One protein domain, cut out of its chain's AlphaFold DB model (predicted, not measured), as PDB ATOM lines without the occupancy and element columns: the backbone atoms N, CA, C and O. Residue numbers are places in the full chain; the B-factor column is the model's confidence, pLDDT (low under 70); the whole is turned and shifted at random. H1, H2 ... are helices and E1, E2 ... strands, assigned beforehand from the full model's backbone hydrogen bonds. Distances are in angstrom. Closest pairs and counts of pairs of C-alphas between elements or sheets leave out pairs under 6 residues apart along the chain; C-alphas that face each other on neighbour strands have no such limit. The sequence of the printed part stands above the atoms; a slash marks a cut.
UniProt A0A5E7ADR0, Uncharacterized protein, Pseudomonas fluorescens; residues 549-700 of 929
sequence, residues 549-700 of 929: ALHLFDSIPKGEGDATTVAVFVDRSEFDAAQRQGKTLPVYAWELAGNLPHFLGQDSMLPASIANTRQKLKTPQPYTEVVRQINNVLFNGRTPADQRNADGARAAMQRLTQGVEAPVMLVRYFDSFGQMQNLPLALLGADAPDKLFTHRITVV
ATOM      1  N   ALA A 549     -33.951  16.256 -17.527       93.50
ATOM      2  CA  ALA A 549     -34.644  16.572 -16.286       93.50
ATOM      3  C   ALA A 549     -35.238  15.329 -15.616       93.50
ATOM      4  O   ALA A 549     -35.857  14.494 -16.276       93.50
ATOM      5  N   LEU A 550     -35.088  15.251 -14.294       95.19
ATOM      6  CA  LEU A 550     -35.751  14.291 -13.420       95.19
ATOM      7  C   LEU A 550     -36.675  15.043 -12.458       95.19
ATOM      8  O   LEU A 550     -36.225  15.842 -11.636       95.19
ATOM      9  N   HIS A 551     -37.969  14.758 -12.541       91.94
ATOM     10  CA  HIS A 551     -38.984  15.299 -11.645       91.94
ATOM     11  C   HIS A 551     -39.522  14.188 -10.757       91.94
ATOM     12  O   HIS A 551     -39.857  13.119 -11.253       91.94
ATOM     13  N   LEU A 552     -39.638  14.441  -9.461       91.94
ATOM     14  CA  LEU A 552     -40.212  13.531  -8.484       91.94
ATOM     15  C   LEU A 552     -41.344  14.244  -7.753       91.94
ATOM     16  O   LEU A 552     -41.206  15.402  -7.355       91.94
ATOM     17  N   PHE A 553     -42.459  13.546  -7.584       87.56
ATOM     18  CA  PHE A 553     -43.642  14.069  -6.914       87.56
ATOM     19  C   PHE A 553     -44.149  13.038  -5.923       87.56
ATOM     20  O   PHE A 553     -44.541  11.936  -6.320       87.56
ATOM     21  N   ASP A 554     -44.184  13.409  -4.649       85.50
ATOM     22  CA  ASP A 554     -44.838  12.585  -3.645       85.50
ATOM     23  C   ASP A 554     -46.358  12.668  -3.786       85.50
ATOM     24  O   ASP A 554     -46.960  13.717  -4.041       85.50
ATOM     25  N   SER A 555     -47.003  11.523  -3.616       75.19
ATOM     26  CA  SER A 555     -48.445  11.419  -3.531       75.19
ATOM     27  C   SER A 555     -48.937  11.860  -2.158       75.19
ATOM     28  O   SER A 555     -48.226  11.854  -1.155       75.19
ATOM     29  N   ILE A 556     -50.209  12.248  -2.115       64.19
ATOM     30  CA  ILE A 556     -50.901  12.547  -0.867       64.19
ATOM     31  C   ILE A 556     -51.438  11.213  -0.343       64.19
ATOM     32  O   ILE A 556     -52.296  10.620  -1.013       64.19
ATOM     33  N   PRO A 557     -50.977  10.715   0.815       56.19
ATOM     34  CA  PRO A 557     -51.467   9.451   1.335       56.19
ATOM     35  C   PRO A 557     -52.974   9.537   1.622       56.19
ATOM     36  O   PRO A 557     -53.465  10.478   2.250       56.19
ATOM     37  N   LYS A 558     -53.739   8.557   1.129       47.81
ATOM     38  CA  LYS A 558     -55.164   8.402   1.457       47.81
ATOM     39  C   LYS A 558     -55.291   7.561   2.733       47.81
ATOM     40  O   LYS A 558     -55.351   6.341   2.645       47.81
ATOM     41  N   GLY A 559     -55.358   8.201   3.901       56.03
ATOM     42  CA  GLY A 559     -55.500   7.512   5.199       56.03
ATOM     43  C   GLY A 559     -54.160   7.130   5.847       56.03
ATOM     44  O   GLY A 559     -53.176   7.838   5.658       56.03
ATOM     45  N   GLU A 560     -54.121   6.034   6.619       41.28
ATOM     46  CA  GLU A 560     -52.921   5.489   7.300       41.28
ATOM     47  C   GLU A 560     -52.008   4.687   6.343       41.28
ATOM     48  O   GLU A 560     -51.721   3.513   6.566       41.28
ATOM     49  N   GLY A 561     -51.592   5.288   5.227       55.22
ATOM     50  CA  GLY A 561     -50.663   4.671   4.271       55.22
ATOM     51  C   GLY A 561     -49.438   5.542   4.013       55.22
ATOM     52  O   GLY A 561     -49.506   6.759   4.176       55.22
ATOM     53  N   ASP A 562     -48.335   4.927   3.583       61.50
ATOM     54  CA  ASP A 562     -47.125   5.656   3.192       61.50
ATOM     55  C   ASP A 562     -47.340   6.424   1.882       61.50
ATOM     56  O   ASP A 562     -47.981   5.932   0.945       61.50
ATOM     57  N   ALA A 563     -46.792   7.639   1.813       67.12
ATOM     58  CA  ALA A 563     -46.721   8.397   0.573       67.12
ATOM     59  C   ALA A 563     -45.871   7.635  -0.454       67.12
ATOM     60  O   ALA A 563     -44.824   7.072  -0.132       67.12
ATOM     61  N   THR A 564     -46.335   7.618  -1.695       82.81
ATOM     62  CA  THR A 564     -45.627   7.009  -2.825       82.81
ATOM     63  C   THR A 564     -45.058   8.097  -3.713       82.81
ATOM     64  O   THR A 564     -45.668   9.154  -3.840       82.81
ATOM     65  N   THR A 565     -43.918   7.854  -4.346       91.06
ATOM     66  CA  THR A 565     -43.267   8.856  -5.196       91.06
ATOM     67  C   THR A 565     -43.393   8.450  -6.656       91.06
ATOM     68  O   THR A 565     -43.113   7.306  -7.016       91.06
ATOM     69  N   VAL A 566     -43.793   9.388  -7.509       91.94
ATOM     70  CA  VAL A 566     -43.777   9.214  -8.966       91.94
ATOM     71  C   VAL A 566     -42.591   9.979  -9.529       91.94
ATOM     72  O   VAL A 566     -42.466  11.180  -9.291       91.94
ATOM     73  N   ALA A 567     -41.741   9.289 -10.283       94.75
ATOM     74  CA  ALA A 567     -40.627   9.880 -11.005       94.75
ATOM     75  C   ALA A 567     -40.974  10.056 -12.487       94.75
ATOM     76  O   ALA A 567     -41.652   9.220 -13.084       94.75
ATOM     77  N   VAL A 568     -40.497  11.152 -13.073       93.44
ATOM     78  CA  VAL A 568     -40.616  11.491 -14.490       93.44
ATOM     79  C   VAL A 568     -39.256  11.923 -15.004       93.44
ATOM     80  O   VAL A 568     -38.691  12.900 -14.518       93.44
ATOM     81  N   PHE A 569     -38.753  11.232 -16.018       94.62
ATOM     82  CA  PHE A 569     -37.494  11.549 -16.671       94.62
ATOM     83  C   PHE A 569     -37.710  11.969 -18.126       94.62
ATOM     84  O   PHE A 569     -38.478  11.342 -18.862       94.62
ATOM     85  N   VAL A 570     -37.001  13.023 -18.532       91.94
ATOM     86  CA  VAL A 570     -36.991  13.554 -19.897       91.94
ATOM     87  C   VAL A 570     -35.549  13.823 -20.326       91.94
ATOM     88  O   VAL A 570     -34.837  14.567 -19.656       91.94
ATOM     89  N   ASP A 571     -35.145  13.261 -21.464       91.25
ATOM     90  CA  ASP A 571     -33.894  13.585 -22.162       91.25
ATOM     91  C   ASP A 571     -34.185  14.616 -23.263       91.25
ATOM     92  O   ASP A 571     -35.055  14.385 -24.110       91.25
ATOM     93  N   ARG A 572     -33.481  15.756 -23.267       89.50
ATOM     94  CA  ARG A 572     -33.727  16.840 -24.232       89.50
ATOM     95  C   ARG A 572     -33.469  16.401 -25.667       89.50
ATOM     96  O   ARG A 572     -34.260  16.719 -26.549       89.50
ATOM     97  N   SER A 573     -32.397  15.655 -25.909       86.06
ATOM     98  CA  SER A 573     -32.015  15.232 -27.256       86.06
ATOM     99  C   SER A 573     -33.043  14.275 -27.864       86.06
ATOM    100  O   SER A 573     -33.423  14.430 -29.031       86.06
ATOM    101  N   GLU A 574     -33.550  13.329 -27.064       87.19
ATOM    102  CA  GLU A 574     -34.605  12.406 -27.485       87.19
ATOM    103  C   GLU A 574     -35.930  13.148 -27.682       87.19
ATOM    104  O   GLU A 574     -36.629  12.920 -28.674       87.19
ATOM    105  N   PHE A 575     -36.260  14.064 -26.769       84.50
ATOM    106  CA  PHE A 575     -37.468  14.877 -26.828       84.50
ATOM    107  C   PHE A 575     -37.505  15.752 -28.091       84.50
ATOM    108  O   PHE A 575     -38.460  15.674 -28.869       84.50
ATOM    109  N   ASP A 576     -36.434  16.500 -28.364       81.00
ATOM    110  CA  ASP A 576     -36.296  17.357 -29.547       81.00
ATOM    111  C   ASP A 576     -36.308  16.540 -30.851       81.00
ATOM    112  O   ASP A 576     -36.803  16.986 -31.891       81.00
ATOM    113  N   ALA A 577     -35.743  15.329 -30.839       80.19
ATOM    114  CA  ALA A 577     -35.801  14.419 -31.981       80.19
ATOM    115  C   ALA A 577     -37.225  13.896 -32.228       80.19
ATOM    116  O   ALA A 577     -37.672  13.881 -33.378       80.19
ATOM    117  N   ALA A 578     -37.945  13.500 -31.176       75.75
ATOM    118  CA  ALA A 578     -39.320  13.022 -31.276       75.75
ATOM    119  C   ALA A 578     -40.268  14.120 -31.770       75.75
ATOM    120  O   ALA A 578     -41.056  13.865 -32.683       75.75
ATOM    121  N   GLN A 579     -40.125  15.347 -31.258       67.75
ATOM    122  CA  GLN A 579     -40.883  16.505 -31.731       67.75
ATOM    123  C   GLN A 579     -40.653  16.771 -33.223       67.75
ATOM    124  O   GLN A 579     -41.617  16.877 -33.980       67.75
ATOM    125  N   ARG A 580     -39.392  16.797 -33.680       69.19
ATOM    126  CA  ARG A 580     -39.063  16.987 -35.108       69.19
ATOM    127  C   ARG A 580     -39.631  15.895 -36.013       69.19
ATOM    128  O   ARG A 580     -39.904  16.155 -37.181       69.19
ATOM    129  N   GLN A 581     -39.781  14.678 -35.497       71.75
ATOM    130  CA  GLN A 581     -40.279  13.522 -36.245       71.75
ATOM    131  C   GLN A 581     -41.793  13.303 -36.098       71.75
ATOM    132  O   GLN A 581     -42.316  12.377 -36.717       71.75
ATOM    133  N   GLY A 582     -42.492  14.101 -35.280       64.62
ATOM    134  CA  GLY A 582     -43.914  13.906 -34.976       64.62
ATOM    135  C   GLY A 582     -44.214  12.567 -34.291       64.62
ATOM    136  O   GLY A 582     -45.267  11.979 -34.525       64.62
ATOM    137  N   LYS A 583     -43.265  12.044 -33.506       69.12
ATOM    138  CA  LYS A 583     -43.398  10.778 -32.769       69.12
ATOM    139  C   LYS A 583     -43.856  11.023 -31.332       69.12
ATOM    140  O   LYS A 583     -43.778  12.141 -30.828       69.12
ATOM    141  N   THR A 584     -44.281   9.953 -30.660       71.25
ATOM    142  CA  THR A 584     -44.564   9.964 -29.220       71.25
ATOM    143  C   THR A 584     -43.369  10.515 -28.445       71.25
ATOM    144  O   THR A 584     -42.230  10.105 -28.678       71.25
ATOM    145  N   LEU A 585     -43.638  11.450 -27.534       76.19
ATOM    146  CA  LEU A 585     -42.605  12.091 -26.729       76.19
ATOM    147  C   LEU A 585     -41.989  11.067 -25.753       76.19
ATOM    148  O   LEU A 585     -42.742  10.384 -25.054       76.19
ATOM    149  N   PRO A 586     -40.650  10.951 -25.680       80.38
ATOM    150  CA  PRO A 586     -39.948   9.987 -24.836       80.38
ATOM    151  C   PRO A 586     -39.913  10.482 -23.386       80.38
ATOM    152  O   PRO A 586     -38.892  10.941 -22.880       80.38
ATOM    153  N   VAL A 587     -41.068  10.429 -22.727       87.88
ATOM    154  CA  VAL A 587     -41.219  10.762 -21.311       87.88
ATOM    155  C   VAL A 587     -41.365   9.462 -20.531       87.88
ATOM    156  O   VAL A 587     -42.358   8.749 -20.678       87.88
ATOM    157  N   TYR A 588     -40.371   9.146 -19.704       92.00
ATOM    158  CA  TYR A 588     -40.401   7.962 -18.849       92.00
ATOM    159  C   TYR A 588     -41.043   8.342 -17.524       92.00
ATOM    160  O   TYR A 588     -40.581   9.281 -16.883       92.00
ATOM    161  N   ALA A 589     -42.079   7.622 -17.099       92.50
ATOM    162  CA  ALA A 589     -42.728   7.881 -15.821       92.50
ATOM    163  C   ALA A 589     -43.048   6.582 -15.078       92.50
ATOM    164  O   ALA A 589     -43.552   5.632 -15.684       92.50
ATOM    165  N   TRP A 590     -42.722   6.521 -13.788       93.94
ATOM    166  CA  TRP A 590     -42.892   5.317 -12.974       93.94
ATOM    167  C   TRP A 590     -43.140   5.646 -11.504       93.94
ATOM    168  O   TRP A 590     -42.627   6.631 -10.971       93.94
ATOM    169  N   GLU A 591     -43.924   4.801 -10.839       93.12
ATOM    170  CA  GLU A 591     -44.083   4.836  -9.387       93.12
ATOM    171  C   GLU A 591     -42.980   4.021  -8.700       93.12
ATOM    172  O   GLU A 591     -42.719   2.866  -9.057       93.12
ATOM    173  N   LEU A 592     -42.342   4.616  -7.694       93.62
ATOM    174  CA  LEU A 592     -41.323   3.963  -6.879       93.62
ATOM    175  C   LEU A 592     -41.982   2.966  -5.916       93.62
ATOM    176  O   LEU A 592     -43.007   3.250  -5.295       93.62
ATOM    177  N   ALA A 593     -41.362   1.797  -5.748       91.00
ATOM    178  CA  ALA A 593     -41.769   0.816  -4.742       91.00
ATOM    179  C   ALA A 593     -41.346   1.218  -3.314       91.00
ATOM    180  O   ALA A 593     -41.964   0.785  -2.343       91.00
ATOM    181  N   GLY A 594     -40.265   1.997  -3.187       85.62
ATOM    182  CA  GLY A 594     -39.695   2.428  -1.910       85.62
ATOM    183  C   GLY A 594     -40.219   3.782  -1.424       85.62
ATOM    184  O   GLY A 594     -40.660   4.613  -2.211       85.62
ATOM    185  N   ASN A 595     -40.113   4.020  -0.113       87.31
ATOM    186  CA  ASN A 595     -40.436   5.304   0.510       87.31
ATOM    187  C   ASN A 595     -39.218   6.243   0.430       87.31
ATOM    188  O   ASN A 595     -38.319   6.192   1.277       87.31
ATOM    189  N   LEU A 596     -39.170   7.065  -0.623       89.25
ATOM    190  CA  LEU A 596     -38.078   8.011  -0.863       89.25
ATOM    191  C   LEU A 596     -37.932   9.072   0.249       89.25
ATOM    192  O   LEU A 596     -36.799   9.243   0.711       89.25
ATOM    193  N   PRO A 597     -39.007   9.730   0.744       84.69
ATOM    194  CA  PRO A 597     -38.894  10.679   1.854       84.69
ATOM    195  C   PRO A 597     -38.211  10.076   3.085       84.69
ATOM    196  O   PRO A 597     -37.310  10.676   3.671       84.69
ATOM    197  N   HIS A 598     -38.614   8.862   3.464       84.94
ATOM    198  CA  HIS A 598     -38.056   8.151   4.609       84.94
ATOM    199  C   HIS A 598     -36.586   7.769   4.391       84.94
ATOM    200  O   HIS A 598     -35.760   7.961   5.280       84.94
ATOM    201  N   PHE A 599     -36.251   7.272   3.195       87.69
ATOM    202  CA  PHE A 599     -34.885   6.894   2.829       87.69
ATOM    203  C   PHE A 599     -33.908   8.070   2.882       87.69
ATOM    204  O   PHE A 599     -32.787   7.921   3.374       87.69
ATOM    205  N   LEU A 600     -34.337   9.226   2.375       84.44
ATOM    206  CA  LEU A 600     -33.534  10.435   2.403       84.44
ATOM    207  C   LEU A 600     -33.448  10.973   3.840       84.44
ATOM    208  O   LEU A 600     -32.355  11.284   4.308       84.44
ATOM    209  N   GLY A 601     -34.585  11.092   4.534       77.00
ATOM    210  CA  GLY A 601     -34.706  11.902   5.749       77.00
ATOM    211  C   GLY A 601     -34.351  11.235   7.072       77.00
ATOM    212  O   GLY A 601     -34.099  11.941   8.047       77.00
ATOM    213  N   GLN A 602     -34.334   9.905   7.149       82.75
ATOM    214  CA  GLN A 602     -34.024   9.214   8.397       82.75
ATOM    215  C   GLN A 602     -32.507   9.078   8.594       82.75
ATOM    216  O   GLN A 602     -31.825   8.481   7.764       82.75
ATOM    217  N   ASP A 603     -31.991   9.535   9.742       80.19
ATOM    218  CA  ASP A 603     -30.554   9.507  10.068       80.19
ATOM    219  C   ASP A 603     -29.910   8.122   9.892       80.19
ATOM    220  O   ASP A 603     -28.752   8.028   9.498       80.19
ATOM    221  N   SER A 604     -30.656   7.040  10.145       83.75
ATOM    222  CA  SER A 604     -30.185   5.654  10.026       83.75
ATOM    223  C   SER A 604     -30.153   5.091   8.598       83.75
ATOM    224  O   SER A 604     -29.735   3.947   8.429       83.75
ATOM    225  N   MET A 605     -30.612   5.843   7.593       89.31
ATOM    226  CA  MET A 605     -30.727   5.400   6.196       89.31
ATOM    227  C   MET A 605     -29.586   5.981   5.342       89.31
ATOM    228  O   MET A 605     -28.413   5.753   5.658       89.31
ATOM    229  N   LEU A 606     -29.886   6.726   4.267       89.31
ATOM    230  CA  LEU A 606     -28.867   7.292   3.378       89.31
ATOM    231  C   LEU A 606     -27.834   8.171   4.118       89.31
ATOM    232  O   LEU A 606     -26.639   7.982   3.868       89.31
ATOM    233  N   PRO A 607     -28.220   9.061   5.061       85.88
ATOM    234  CA  PRO A 607     -27.254   9.857   5.819       85.88
ATOM    235  C   PRO A 607     -26.213   9.010   6.570       85.88
ATOM    236  O   PRO A 607     -25.014   9.271   6.455       85.88
ATOM    237  N   ALA A 608     -26.633   7.955   7.284       85.81
ATOM    238  CA  ALA A 608     -25.710   7.029   7.946       85.81
ATOM    239  C   ALA A 608     -24.839   6.257   6.946       85.81
ATOM    240  O   ALA A 608     -23.657   6.042   7.208       85.81
ATOM    241  N   SER A 609     -25.396   5.848   5.803       90.38
ATOM    242  CA  SER A 609     -24.656   5.141   4.749       90.38
ATOM    243  C   SER A 609     -23.499   5.988   4.205       90.38
ATOM    244  O   SER A 609     -22.358   5.522   4.116       90.38
ATOM    245  N   ILE A 610     -23.757   7.272   3.952       88.50
ATOM    246  CA  ILE A 610     -22.746   8.243   3.520       88.50
ATOM    247  C   ILE A 610     -21.725   8.498   4.637       88.50
ATOM    248  O   ILE A 610     -20.517   8.443   4.398       88.50
ATOM    249  N   ALA A 611     -22.174   8.700   5.879       85.50
ATOM    250  CA  ALA A 611     -21.270   8.894   7.013       85.50
ATOM    251  C   ALA A 611     -20.324   7.693   7.221       85.50
ATOM    252  O   ALA A 611     -19.126   7.872   7.441       85.50
ATOM    253  N   ASN A 612     -20.840   6.468   7.091       88.31
ATOM    254  CA  ASN A 612     -20.057   5.235   7.183       88.31
ATOM    255  C   ASN A 612     -19.078   5.075   6.011       88.31
ATOM    256  O   ASN A 612     -17.951   4.619   6.215       88.31
ATOM    257  N   THR A 613     -19.488   5.461   4.800       89.69
ATOM    258  CA  THR A 613     -18.641   5.463   3.594       89.69
ATOM    259  C   THR A 613     -17.393   6.315   3.804       89.69
ATOM    260  O   THR A 613     -16.278   5.892   3.497       89.69
ATOM    261  N   ARG A 614     -17.546   7.479   4.442       85.56
ATOM    262  CA  ARG A 614     -16.431   8.407   4.673       85.56
ATOM    263  C   ARG A 614     -15.367   7.894   5.635       85.56
ATOM    264  O   ARG A 614     -14.194   8.223   5.502       85.56
ATOM    265  N   GLN A 615     -15.734   7.010   6.559       84.88
ATOM    266  CA  GLN A 615     -14.753   6.336   7.419       84.88
ATOM    267  C   GLN A 615     -13.845   5.374   6.632       84.88
ATOM    268  O   GLN A 615     -12.844   4.891   7.161       84.88
ATOM    269  N   LYS A 616     -14.193   5.084   5.372       87.25
ATOM    270  CA  LYS A 616     -13.540   4.096   4.515       87.25
ATOM    271  C   LYS A 616     -13.101   4.672   3.163       87.25
ATOM    272  O   LYS A 616     -12.811   3.894   2.271       87.25
ATOM    273  N   LEU A 617     -12.950   5.994   2.995       85.62
ATOM    274  CA  LEU A 617     -12.555   6.605   1.700       85.62
ATOM    275  C   LEU A 617     -11.237   6.073   1.110       85.62
ATOM    276  O   LEU A 617     -10.977   6.240  -0.075       85.62
ATOM    277  N   LYS A 618     -10.389   5.446   1.929       81.50
ATOM    278  CA  LYS A 618      -9.124   4.832   1.496       81.50
ATOM    279  C   LYS A 618      -9.274   3.390   0.995       81.50
ATOM    280  O   LYS A 618      -8.286   2.795   0.578       81.50
ATOM    281  N   THR A 619     -10.461   2.795   1.095       85.50
ATOM    282  CA  THR A 619     -10.740   1.460   0.555       85.50
ATOM    283  C   THR A 619     -11.231   1.567  -0.888       85.50
ATOM    284  O   THR A 619     -11.912   2.545  -1.186       85.50
ATOM    285  N   PRO A 620     -10.971   0.574  -1.758       87.00
ATOM    286  CA  PRO A 620     -11.531   0.556  -3.109       87.00
ATOM    287  C   PRO A 620     -13.064   0.642  -3.097       87.00
ATOM    288  O   PRO A 620     -13.704  -0.044  -2.297       87.00
ATOM    289  N   GLN A 621     -13.632   1.455  -3.992       88.94
ATOM    290  CA  GLN A 621     -15.081   1.602  -4.214       88.94
ATOM    291  C   GLN A 621     -15.905   1.863  -2.938       88.94
ATOM    292  O   GLN A 621     -16.866   1.132  -2.645       88.94
ATOM    293  N   PRO A 622     -15.563   2.898  -2.147       89.81
ATOM    294  CA  PRO A 622     -16.168   3.113  -0.837       89.81
ATOM    295  C   PRO A 622     -17.673   3.424  -0.933       89.81
ATOM    296  O   PRO A 622     -18.426   3.073  -0.026       89.81
ATOM    297  N   TYR A 623     -18.131   3.993  -2.056       92.00
ATOM    298  CA  TYR A 623     -19.529   4.355  -2.310       92.00
ATOM    299  C   TYR A 623     -20.417   3.198  -2.794       92.00
ATOM    300  O   TYR A 623     -21.608   3.415  -3.023       92.00
ATOM    301  N   THR A 624     -19.901   1.967  -2.901       93.56
ATOM    302  CA  THR A 624     -20.659   0.800  -3.401       93.56
ATOM    303  C   THR A 624     -22.040   0.662  -2.756       93.56
ATOM    304  O   THR A 624     -23.045   0.504  -3.449       93.56
ATOM    305  N   GLU A 625     -22.114   0.758  -1.428       93.62
ATOM    306  CA  GLU A 625     -23.376   0.601  -0.700       93.62
ATOM    307  C   GLU A 625     -24.326   1.790  -0.910       93.62
ATOM    308  O   GLU A 625     -25.532   1.592  -1.062       93.62
ATOM    309  N   VAL A 626     -23.794   3.012  -0.981       93.88
ATOM    310  CA  VAL A 626     -24.569   4.232  -1.252       93.88
ATOM    311  C   VAL A 626     -25.196   4.166  -2.645       93.88
ATOM    312  O   VAL A 626     -26.409   4.321  -2.780       93.88
ATOM    313  N   VAL A 627     -24.397   3.857  -3.672       95.38
ATOM    314  CA  VAL A 627     -24.861   3.723  -5.063       95.38
ATOM    315  C   VAL A 627     -25.931   2.641  -5.172       95.38
ATOM    316  O   VAL A 627     -26.988   2.868  -5.764       95.38
ATOM    317  N   ARG A 628     -25.704   1.480  -4.548       95.31
ATOM    318  CA  ARG A 628     -26.663   0.371  -4.529       95.31
ATOM    319  C   ARG A 628     -27.991   0.775  -3.885       95.31
ATOM    320  O   ARG A 628     -29.048   0.470  -4.432       95.31
ATOM    321  N   GLN A 629     -27.956   1.451  -2.737       94.50
ATOM    322  CA  GLN A 629     -29.162   1.904  -2.039       94.50
ATOM    323  C   GLN A 629     -29.946   2.936  -2.859       94.50
ATOM    324  O   GLN A 629     -31.152   2.766  -3.029       94.50
ATOM    325  N   ILE A 630     -29.277   3.958  -3.407       94.56
ATOM    326  CA  ILE A 630     -29.935   4.988  -4.230       94.56
ATOM    327  C   ILE A 630     -30.553   4.352  -5.482       94.56
ATOM    328  O   ILE A 630     -31.720   4.609  -5.774       94.56
ATOM    329  N   ASN A 631     -29.822   3.471  -6.179       94.50
ATOM    330  CA  ASN A 631     -30.349   2.744  -7.339       94.50
ATOM    331  C   ASN A 631     -31.615   1.951  -6.987       94.50
ATOM    332  O   ASN A 631     -32.612   2.026  -7.703       94.50
ATOM    333  N   ASN A 632     -31.590   1.218  -5.872       93.25
ATOM    334  CA  ASN A 632     -32.718   0.397  -5.437       93.25
ATOM    335  C   ASN A 632     -33.944   1.221  -5.049       93.25
ATOM    336  O   ASN A 632     -35.062   0.762  -5.247       93.25
ATOM    337  N   VAL A 633     -33.765   2.409  -4.471       93.44
ATOM    338  CA  VAL A 633     -34.904   3.252  -4.092       93.44
ATOM    339  C   VAL A 633     -35.476   3.976  -5.310       93.44
ATOM    340  O   VAL A 633     -36.693   4.021  -5.453       93.44
ATOM    341  N   LEU A 634     -34.629   4.497  -6.203       94.88
ATOM    342  CA  LEU A 634     -35.077   5.298  -7.347       94.88
ATOM    343  C   LEU A 634     -35.610   4.467  -8.521       94.88
ATOM    344  O   LEU A 634     -36.563   4.896  -9.170       94.88
ATOM    345  N   PHE A 635     -35.024   3.301  -8.808       95.69
ATOM    346  CA  PHE A 635     -35.322   2.528 -10.026       95.69
ATOM    347  C   PHE A 635     -36.026   1.190  -9.771       95.69
ATOM    348  O   PHE A 635     -36.173   0.387 -10.694       95.69
ATOM    349  N   ASN A 636     -36.478   0.937  -8.542       94.94
ATOM    350  CA  ASN A 636     -37.367  -0.185  -8.258       94.94
ATOM    351  C   ASN A 636     -38.820   0.254  -8.458       94.94
ATOM    352  O   ASN A 636     -39.362   1.038  -7.672       94.94
ATOM    353  N   GLY A 637     -39.429  -0.227  -9.538       94.25
ATOM    354  CA  GLY A 637     -40.796   0.099  -9.911       94.25
ATOM    355  C   GLY A 637     -41.815  -0.668  -9.073       94.25
ATOM    356  O   GLY A 637     -41.653  -1.855  -8.794       94.25
ATOM    357  N   ARG A 638     -42.907  -0.003  -8.690       92.00
ATOM    358  CA  ARG A 638     -43.976  -0.611  -7.884       92.00
ATOM    359  C   ARG A 638     -44.672  -1.777  -8.588       92.00
ATOM    360  O   ARG A 638     -45.056  -2.755  -7.945       92.00
ATOM    361  N   THR A 639     -44.850  -1.676  -9.900       92.94
ATOM    362  CA  THR A 639     -45.440  -2.718 -10.748       92.94
ATOM    363  C   THR A 639     -44.471  -3.149 -11.857       92.94
ATOM    364  O   THR A 639     -43.516  -2.436 -12.160       92.94
ATOM    365  N   PRO A 640     -44.721  -4.271 -12.563       95.75
ATOM    366  CA  PRO A 640     -43.911  -4.647 -13.724       95.75
ATOM    367  C   PRO A 640     -43.902  -3.603 -14.852       95.75
ATOM    368  O   PRO A 640     -42.987  -3.601 -15.670       95.75
ATOM    369  N   ALA A 641     -44.932  -2.753 -14.948       91.75
ATOM    370  CA  ALA A 641     -44.957  -1.650 -15.906       91.75
ATOM    371  C   ALA A 641     -44.047  -0.504 -15.451       91.75
ATOM    372  O   ALA A 641     -43.236  -0.034 -16.249       91.75
ATOM    373  N   ASP A 642     -44.119  -0.138 -14.169       93.75
ATOM    374  CA  ASP A 642     -43.215   0.842 -13.561       93.75
ATOM    375  C   ASP A 642     -41.761   0.400 -13.686       93.75
ATOM    376  O   ASP A 642     -40.917   1.205 -14.057       93.75
ATOM    377  N   GLN A 643     -41.470  -0.889 -13.470       96.75
ATOM    378  CA  GLN A 643     -40.111  -1.407 -13.602       96.75
ATOM    379  C   GLN A 643     -39.570  -1.229 -15.023       96.75
ATOM    380  O   GLN A 643     -38.452  -0.763 -15.191       96.75
ATOM    381  N   ARG A 644     -40.370  -1.514 -16.062       95.62
ATOM    382  CA  ARG A 644     -39.943  -1.285 -17.454       95.62
ATOM    383  C   ARG A 644     -39.661   0.189 -17.743       95.62
ATOM    384  O   ARG A 644     -38.714   0.494 -18.461       95.62
ATOM    385  N   ASN A 645     -40.480   1.093 -17.206       93.62
ATOM    386  CA  ASN A 645     -40.275   2.532 -17.372       93.62
ATOM    387  C   ASN A 645     -39.039   3.016 -16.604       93.62
ATOM    388  O   ASN A 645     -38.269   3.803 -17.150       93.62
ATOM    389  N   ALA A 646     -38.816   2.506 -15.390       96.00
ATOM    390  CA  ALA A 646     -37.620   2.767 -14.597       96.00
ATOM    391  C   ALA A 646     -36.352   2.266 -15.308       96.00
ATOM    392  O   ALA A 646     -35.380   3.009 -15.420       96.00
ATOM    393  N   ASP A 647     -36.378   1.049 -15.862       96.19
ATOM    394  CA  ASP A 647     -35.275   0.477 -16.644       96.19
ATOM    395  C   ASP A 647     -35.000   1.306 -17.911       96.19
ATOM    396  O   ASP A 647     -33.845   1.571 -18.251       96.19
ATOM    397  N   GLY A 648     -36.057   1.765 -18.591       94.81
ATOM    398  CA  GLY A 648     -35.960   2.660 -19.746       94.81
ATOM    399  C   GLY A 648     -35.336   4.012 -19.394       94.81
ATOM    400  O   GLY A 648     -34.406   4.453 -20.073       94.81
ATOM    401  N   ALA A 649     -35.780   4.632 -18.296       95.00
ATOM    402  CA  ALA A 649     -35.206   5.872 -17.780       95.00
ATOM    403  C   ALA A 649     -33.729   5.686 -17.406       95.00
ATOM    404  O   ALA A 649     -32.889   6.500 -17.784       95.00
ATOM    405  N   ARG A 650     -33.394   4.576 -16.735       94.62
ATOM    406  CA  ARG A 650     -32.019   4.210 -16.377       94.62
ATOM    407  C   ARG A 650     -31.132   4.098 -17.619       94.62
ATOM    408  O   ARG A 650     -30.054   4.687 -17.659       94.62
ATOM    409  N   ALA A 651     -31.600   3.401 -18.653       93.69
ATOM    410  CA  ALA A 651     -30.873   3.256 -19.912       93.69
ATOM    411  C   ALA A 651     -30.718   4.588 -20.670       93.69
ATOM    412  O   ALA A 651     -29.701   4.818 -21.325       93.69
ATOM    413  N   ALA A 652     -31.709   5.481 -20.601       92.62
ATOM    414  CA  ALA A 652     -31.612   6.822 -21.174       92.62
ATOM    415  C   ALA A 652     -30.587   7.688 -20.416       92.62
ATOM    416  O   ALA A 652     -29.691   8.258 -21.034       92.62
ATOM    417  N   MET A 653     -30.622   7.683 -19.080       93.38
ATOM    418  CA  MET A 653     -29.635   8.367 -18.231       93.38
ATOM    419  C   MET A 653     -28.197   7.881 -18.472       93.38
ATOM    420  O   MET A 653     -27.267   8.686 -18.477       93.38
ATOM    421  N   GLN A 654     -27.994   6.584 -18.718       91.81
ATOM    422  CA  GLN A 654     -26.678   6.039 -19.079       91.81
ATOM    423  C   GLN A 654     -26.175   6.602 -20.412       91.81
ATOM    424  O   GLN A 654     -25.030   7.050 -20.500       91.81
ATOM    425  N   ARG A 655     -27.040   6.617 -21.436       90.44
ATOM    426  CA  ARG A 655     -26.717   7.138 -22.775       90.44
ATOM    427  C   ARG A 655     -26.391   8.630 -22.764       90.44
ATOM    428  O   ARG A 655     -25.481   9.036 -23.482       90.44
ATOM    429  N   LEU A 656     -27.054   9.417 -21.914       88.62
ATOM    430  CA  LEU A 656     -26.772  10.848 -21.753       88.62
ATOM    431  C   LEU A 656     -25.274  11.109 -21.520       88.62
ATOM    432  O   LEU A 656     -24.665  11.930 -22.201       88.62
ATOM    433  N   THR A 657     -24.654  10.337 -20.623       84.12
ATOM    434  CA  THR A 657     -23.226  10.481 -20.273       84.12
ATOM    435  C   THR A 657     -22.250   9.908 -21.303       84.12
ATOM    436  O   THR A 657     -21.041  10.053 -21.142       84.12
ATOM    437  N   GLN A 658     -22.752   9.260 -22.358       83.25
ATOM    438  CA  GLN A 658     -21.950   8.812 -23.501       83.25
ATOM    439  C   GLN A 658     -21.912   9.867 -24.615       83.25
ATOM    440  O   GLN A 658     -20.964   9.899 -25.394       83.25
ATOM    441  N   GLY A 659     -22.957  10.696 -24.715       77.81
ATOM    442  CA  GLY A 659     -23.095  11.719 -25.755       77.81
ATOM    443  C   GLY A 659     -22.635  13.117 -25.338       77.81
ATOM    444  O   GLY A 659     -22.361  13.939 -26.211       77.81
ATOM    445  N   VAL A 660     -22.552  13.390 -24.032       78.62
ATOM    446  CA  VAL A 660     -22.233  14.710 -23.468       78.62
ATOM    447  C   VAL A 660     -21.156  14.564 -22.390       78.62
ATOM    448  O   VAL A 660     -21.292  13.740 -21.490       78.62
ATOM    449  N   GLU A 661     -20.095  15.369 -22.476       77.38
ATOM    450  CA  GLU A 661     -18.902  15.273 -21.613       77.38
ATOM    451  C   GLU A 661     -19.164  15.713 -20.157       77.38
ATOM    452  O   GLU A 661     -18.584  15.157 -19.229       77.38
ATOM    453  N   ALA A 662     -20.074  16.671 -19.943       81.94
ATOM    454  CA  ALA A 662     -20.470  17.154 -18.618       81.94
ATOM    455  C   ALA A 662     -21.953  17.575 -18.613       81.94
ATOM    456  O   ALA A 662     -22.250  18.775 -18.625       81.94
ATOM    457  N   PRO A 663     -22.894  16.615 -18.657       90.50
ATOM    458  CA  PRO A 663     -24.300  16.938 -18.820       90.50
ATOM    459  C   PRO A 663     -24.869  17.619 -17.575       90.50
ATOM    460  O   PRO A 663     -24.558  17.255 -16.432       90.50
ATOM    461  N   VAL A 664     -25.750  18.587 -17.802       91.31
ATOM    462  CA  VAL A 664     -26.491  19.298 -16.762       91.31
ATOM    463  C   VAL A 664     -27.850  18.636 -16.582       91.31
ATOM    464  O   VAL A 664     -28.689  18.638 -17.486       91.31
ATOM    465  N   MET A 665     -28.083  18.089 -15.391       92.56
ATOM    466  CA  MET A 665     -29.338  17.441 -15.039       92.56
ATOM    467  C   MET A 665     -30.155  18.321 -14.098       92.56
ATOM    468  O   MET A 665     -29.760  18.571 -12.957       92.56
ATOM    469  N   LEU A 666     -31.318  18.763 -14.573       92.12
ATOM    470  CA  LEU A 666     -32.305  19.445 -13.746       92.12
ATOM    471  C   LEU A 666     -33.005  18.417 -12.862       92.12
ATOM    472  O   LEU A 666     -33.616  17.477 -13.367       92.12
ATOM    473  N   VAL A 667     -32.964  18.609 -11.551       92.56
ATOM    474  CA  VAL A 667     -33.671  17.751 -10.602       92.56
ATOM    475  C   VAL A 667     -34.680  18.582  -9.827       92.56
ATOM    476  O   VAL A 667     -34.349  19.621  -9.255       92.56
ATOM    477  N   ARG A 668     -35.932  18.131  -9.826       88.81
ATOM    478  CA  ARG A 668     -37.012  18.704  -9.023       88.81
ATOM    479  C   ARG A 668     -37.648  17.598  -8.220       88.81
ATOM    480  O   ARG A 668     -38.208  16.683  -8.807       88.81
ATOM    481  N   TYR A 669     -37.601  17.686  -6.904       89.06
ATOM    482  CA  TYR A 669     -38.321  16.759  -6.050       89.06
ATOM    483  C   TYR A 669     -39.275  17.560  -5.173       89.06
ATOM    484  O   TYR A 669     -38.833  18.381  -4.381       89.06
ATOM    485  N   PHE A 670     -40.576  17.354  -5.358       83.88
ATOM    486  CA  PHE A 670     -41.618  17.988  -4.562       83.88
ATOM    487  C   PHE A 670     -42.236  16.977  -3.605       83.88
ATOM    488  O   PHE A 670     -42.686  15.907  -4.029       83.88
ATOM    489  N   ASP A 671     -42.307  17.351  -2.333       79.62
ATOM    490  CA  ASP A 671     -43.065  16.589  -1.351       79.62
ATOM    491  C   ASP A 671     -44.585  16.757  -1.536       79.62
ATOM    492  O   ASP A 671     -45.072  17.499  -2.398       79.62
ATOM    493  N   SER A 672     -45.366  16.082  -0.689       75.81
ATOM    494  CA  SER A 672     -46.831  16.101  -0.771       75.81
ATOM    495  C   SER A 672     -47.466  17.476  -0.501       75.81
ATOM    496  O   SER A 672     -48.671  17.636  -0.704       75.81
ATOM    497  N   PHE A 673     -46.688  18.453  -0.024       72.81
ATOM    498  CA  PHE A 673     -47.098  19.836   0.237       72.81
ATOM    499  C   PHE A 673     -46.554  20.818  -0.813       72.81
ATOM    500  O   PHE A 673     -46.792  22.023  -0.704       72.81
ATOM    501  N   GLY A 674     -45.842  20.324  -1.830       73.06
ATOM    502  CA  GLY A 674     -45.236  21.143  -2.875       73.06
ATOM    503  C   GLY A 674     -43.975  21.884  -2.424       73.06
ATOM    504  O   GLY A 674     -43.606  22.872  -3.064       73.06
ATOM    505  N   GLN A 675     -43.333  21.449  -1.334       76.00
ATOM    506  CA  GLN A 675     -42.016  21.949  -0.946       76.00
ATOM    507  C   GLN A 675     -40.926  21.171  -1.679       76.00
ATOM    508  O   GLN A 675     -41.016  19.954  -1.856       76.00
ATOM    509  N   MET A 676     -39.899  21.893  -2.110       80.19
ATOM    510  CA  MET A 676     -38.739  21.314  -2.774       80.19
ATOM    511  C   MET A 676     -37.846  20.539  -1.799       80.19
ATOM    512  O   MET A 676     -37.531  21.007  -0.710       80.19
ATOM    513  N   GLN A 677     -37.396  19.369  -2.234       82.31
ATOM    514  CA  GLN A 677     -36.535  18.452  -1.500       82.31
ATOM    515  C   GLN A 677     -35.247  18.208  -2.292       82.31
ATOM    516  O   GLN A 677     -35.254  18.190  -3.523       82.31
ATOM    517  N   ASN A 678     -34.130  17.987  -1.594       81.50
ATOM    518  CA  ASN A 678     -32.831  17.791  -2.240       81.50
ATOM    519  C   ASN A 678     -32.558  16.311  -2.528       81.50
ATOM    520  O   ASN A 678     -32.520  15.493  -1.610       81.50
ATOM    521  N   LEU A 679     -32.293  15.981  -3.795       86.88
ATOM    522  CA  LEU A 679     -31.866  14.641  -4.213       86.88
ATOM    523  C   LEU A 679     -30.398  14.633  -4.705       86.88
ATOM    524  O   LEU A 679     -30.111  15.259  -5.728       86.88
ATOM    525  N   PRO A 680     -29.475  13.890  -4.059       86.50
ATOM    526  CA  PRO A 680     -28.052  13.838  -4.423       86.50
ATOM    527  C   PRO A 680     -27.793  12.902  -5.615       86.50
ATOM    528  O   PRO A 680     -27.083  11.902  -5.513       86.50
ATOM    529  N   LEU A 681     -28.413  13.188  -6.758       92.81
ATOM    530  CA  LEU A 681     -28.457  12.261  -7.891       92.81
ATOM    531  C   LEU A 681     -27.070  11.952  -8.483       92.81
ATOM    532  O   LEU A 681     -26.842  10.835  -8.944       92.81
ATOM    533  N   ALA A 682     -26.132  12.902  -8.423       92.31
ATOM    534  CA  ALA A 682     -24.774  12.739  -8.943       92.31
ATOM    535  C   ALA A 682     -23.986  11.607  -8.258       92.31
ATOM    536  O   ALA A 682     -23.102  11.034  -8.893       92.31
ATOM    537  N   LEU A 683     -24.347  11.209  -7.028       92.62
ATOM    538  CA  LEU A 683     -23.731  10.071  -6.328       92.62
ATOM    539  C   LEU A 683     -23.847   8.753  -7.097       92.62
ATOM    540  O   LEU A 683     -23.018   7.870  -6.913       92.62
ATOM    541  N   LEU A 684     -24.826   8.616  -7.994       94.69
ATOM    542  CA  LEU A 684     -24.929   7.446  -8.864       94.69
ATOM    543  C   LEU A 684     -23.776   7.332  -9.875       94.69
ATOM    544  O   LEU A 684     -23.676   6.313 -10.552       94.69
ATOM    545  N   GLY A 685     -22.921   8.348 -10.003       92.06
ATOM    546  CA  GLY A 685     -21.694   8.302 -10.798       92.06
ATOM    547  C   GLY A 685     -20.449   7.855 -10.032       92.06
ATOM    548  O   GLY A 685     -19.406   7.717 -10.665       92.06
ATOM    549  N   ALA A 686     -20.541   7.643  -8.714       91.62
ATOM    550  CA  ALA A 686     -19.391   7.269  -7.890       91.62
ATOM    551  C   ALA A 686     -18.818   5.908  -8.311       91.62
ATOM    552  O   ALA A 686     -19.549   5.067  -8.848       91.62
ATOM    553  N   ASP A 687     -17.529   5.667  -8.060       89.25
ATOM    554  CA  ASP A 687     -16.896   4.395  -8.397       89.25
ATOM    555  C   ASP A 687     -17.502   3.235  -7.588       89.25
ATOM    556  O   ASP A 687     -17.261   3.044  -6.391       89.25
ATOM    557  N   ALA A 688     -18.343   2.461  -8.272       91.06
ATOM    558  CA  ALA A 688     -19.078   1.322  -7.751       91.06
ATOM    559  C   ALA A 688     -19.466   0.375  -8.905       91.06
ATOM    560  O   ALA A 688     -19.672   0.840 -10.032       91.06
ATOM    561  N   PRO A 689     -19.657  -0.935  -8.644       90.56
ATOM    562  CA  PRO A 689     -20.022  -1.911  -9.677       90.56
ATOM    563  C   PRO A 689     -21.278  -1.555 -10.491       90.56
ATOM    564  O   PRO A 689     -21.314  -1.796 -11.693       90.56
ATOM    565  N   ASP A 690     -22.282  -0.946  -9.853       87.12
ATOM    566  CA  ASP A 690     -23.580  -0.619 -10.462       87.12
ATOM    567  C   ASP A 690     -23.759   0.882 -10.757       87.12
ATOM    568  O   ASP A 690     -24.894   1.377 -10.805       87.12
ATOM    569  N   LYS A 691     -22.659   1.632 -10.924       92.62
ATOM    570  CA  LYS A 691     -22.733   3.071 -11.206       92.62
ATOM    571  C   LYS A 691     -23.557   3.361 -12.462       92.62
ATOM    572  O   LYS A 691     -23.493   2.649 -13.466       92.62
ATOM    573  N   LEU A 692     -24.372   4.406 -12.388       93.81
ATOM    574  CA  LEU A 692     -25.262   4.826 -13.462       93.81
ATOM    575  C   LEU A 692     -24.545   5.704 -14.482       93.81
ATOM    576  O   LEU A 692     -24.753   5.552 -15.683       93.81
ATOM    577  N   PHE A 693     -23.722   6.632 -14.003       92.00
ATOM    578  CA  PHE A 693     -23.092   7.638 -14.844       92.00
ATOM    579  C   PHE A 693     -21.647   7.248 -15.146       92.00
ATOM    580  O   PHE A 693     -20.887   6.872 -14.255       92.00
ATOM    581  N   THR A 694     -21.280   7.307 -16.428       85.25
ATOM    582  CA  THR A 694     -19.915   6.981 -16.876       85.25
ATOM    583  C   THR A 694     -18.954   8.155 -16.718       85.25
ATOM    584  O   THR A 694     -17.771   7.939 -16.471       85.25
ATOM    585  N   HIS A 695     -19.492   9.373 -16.778       81.62
ATOM    586  CA  HIS A 695     -18.812  10.634 -16.508       81.62
ATOM    587  C   HIS A 695     -19.619  11.432 -15.483       81.62
ATOM    588  O   HIS A 695     -20.805  11.166 -15.266       81.62
ATOM    589  N   ARG A 696     -18.984  12.425 -14.858       84.50
ATOM    590  CA  ARG A 696     -19.655  13.292 -13.889       84.50
ATOM    591  C   ARG A 696     -20.798  14.063 -14.552       84.50
ATOM    592  O   ARG A 696     -20.632  14.635 -15.624       84.50
ATOM    593  N   ILE A 697     -21.922  14.149 -13.850       91.31
ATOM    594  CA  ILE A 697     -23.027  15.043 -14.198       91.31
ATOM    595  C   ILE A 697     -23.040  16.250 -13.257       91.31
ATOM    596  O   ILE A 697     -22.635  16.139 -12.096       91.31
ATOM    597  N   THR A 698     -23.549  17.392 -13.714       91.25
ATOM    598  CA  THR A 698     -23.857  18.519 -12.825       91.25
ATOM    599  C   THR A 698     -25.342  18.505 -12.488       91.25
ATOM    600  O   THR A 698     -26.182  18.718 -13.360       91.25
ATOM    601  N   VAL A 699     -25.677  18.286 -11.214       92.69
ATOM    602  CA  VAL A 699     -27.060  18.389 -10.728       92.69
ATOM    603  C   VAL A 699     -27.392  19.850 -10.435       92.69
ATOM    604  O   VAL A 699     -26.698  20.513  -9.658       92.69
ATOM    605  N   VAL A 700     -28.474  20.331 -11.047       90.56
ATOM    606  CA  VAL A 700     -29.053  21.655 -10.808       90.56
ATOM    607  C   VAL A 700     -30.455  21.479 -10.244       90.56
ATOM    608  O   VAL A 700     -31.299  20.831 -10.860       90.56
TER     609      VAL A 700
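AT A GLANCE: This is residues 549 to 700 of the 929 residues of an uncharacterized protein of Pseudomonas fluorescens (UniProt A0A5E7ADR0). A twisted five-strand sheet makes one part of this domain, with the long helix H5 slanting across one face over E3 and E2. A group of shorter helices, H2, H3, H4 and H6, gathers beyond it, with H3 and H4 folded as a helical hairpin; H1 and H3 lie toward opposite ends of the longest axis. The 152 printed residues run E1 E2 H1 E3 H2 H3 H4 H5 E4 H6 E5, six named helices and five named strands, class mixed; the sheet, order E3 E2 E1 E4 E5, is mixed. The whole is compact, radius of gyration of the C-alphas 16.0 A, spanning 52 by 45 by 28 A.

HOW THE PARTS SIT: Start at E1, residues 549 to 554, in a hairpin with E2, residues 565 to 571; N 551 and O 568 are 2.8 A apart. E3, residues 587 to 591, is antiparallel to E2, with N 569 and O 588 at 2.8 A. On the other side of E1 from E2, look for its parallel neighbour E4, residues 664 to 670: N 552 and O 668 are 2.7 A apart. E5, residues 698 to 700, is parallel to E4, with N 665 and O 698 at 2.9 A. The sheet is twisted, its C-alphas up to 4.2 A off the best plane. H5, residues 640 to 659, is on the sheet at a height of 8.6 A, making two layers, helix on one face of a sheet; it runs slantwise to the strands, at 42 degrees to E3 on the local plane, and C-alphas 590 and 642 are their closest, 4.5 A. H1, residues 572 to 581, is not on the sheet but near H5. H3, residues 606 to 614, and H4, residues 624 to 634, touch at a shallow tilt of 18 degrees, opposite ways; C-alphas 609 and 626 are closest, 6.1 A. H2, residues 596 to 601, touches H3 only at the corner, closest C-alphas 600 and 606, 5.7 A. H6, residues 681 to 685, touches H4, closest C-alphas 627 and 684, 5.3 A. H2, H4 and H6 only graze the sheet. E4, H6 and E5 form a strand-helix-strand unit, two parallel strands with a helix between, its crossover right-handed. In H1 to H4 every O i to N i+4 pair is within hydrogen-bond range; H5 has 14 of 16, H6 0 of 1 but 2 of 2 O i to N i+3.

IN THESE COORDINATES: Find C-alpha 549, where E1 begins, at (-34.644, 16.572, -16.286). H5 runs 29.1 A from C-alpha 640 at (-43.911, -4.647, -13.724), E2 20.0 A, E4 19.5 A, E1 16.7 A and H4 15.6 A. E5 ends at C-alpha 700, (-29.053, 21.655, -10.808).

THE WHOLE: The C-alphas of Gly 582 and Gln 615 are farthest apart, 52.0 A. The printed part has no cut; the link H6 to E5 is long, 12 residues. Confidence is under 70 at residues 556 to 563, 579 to 580 and 582 to 583.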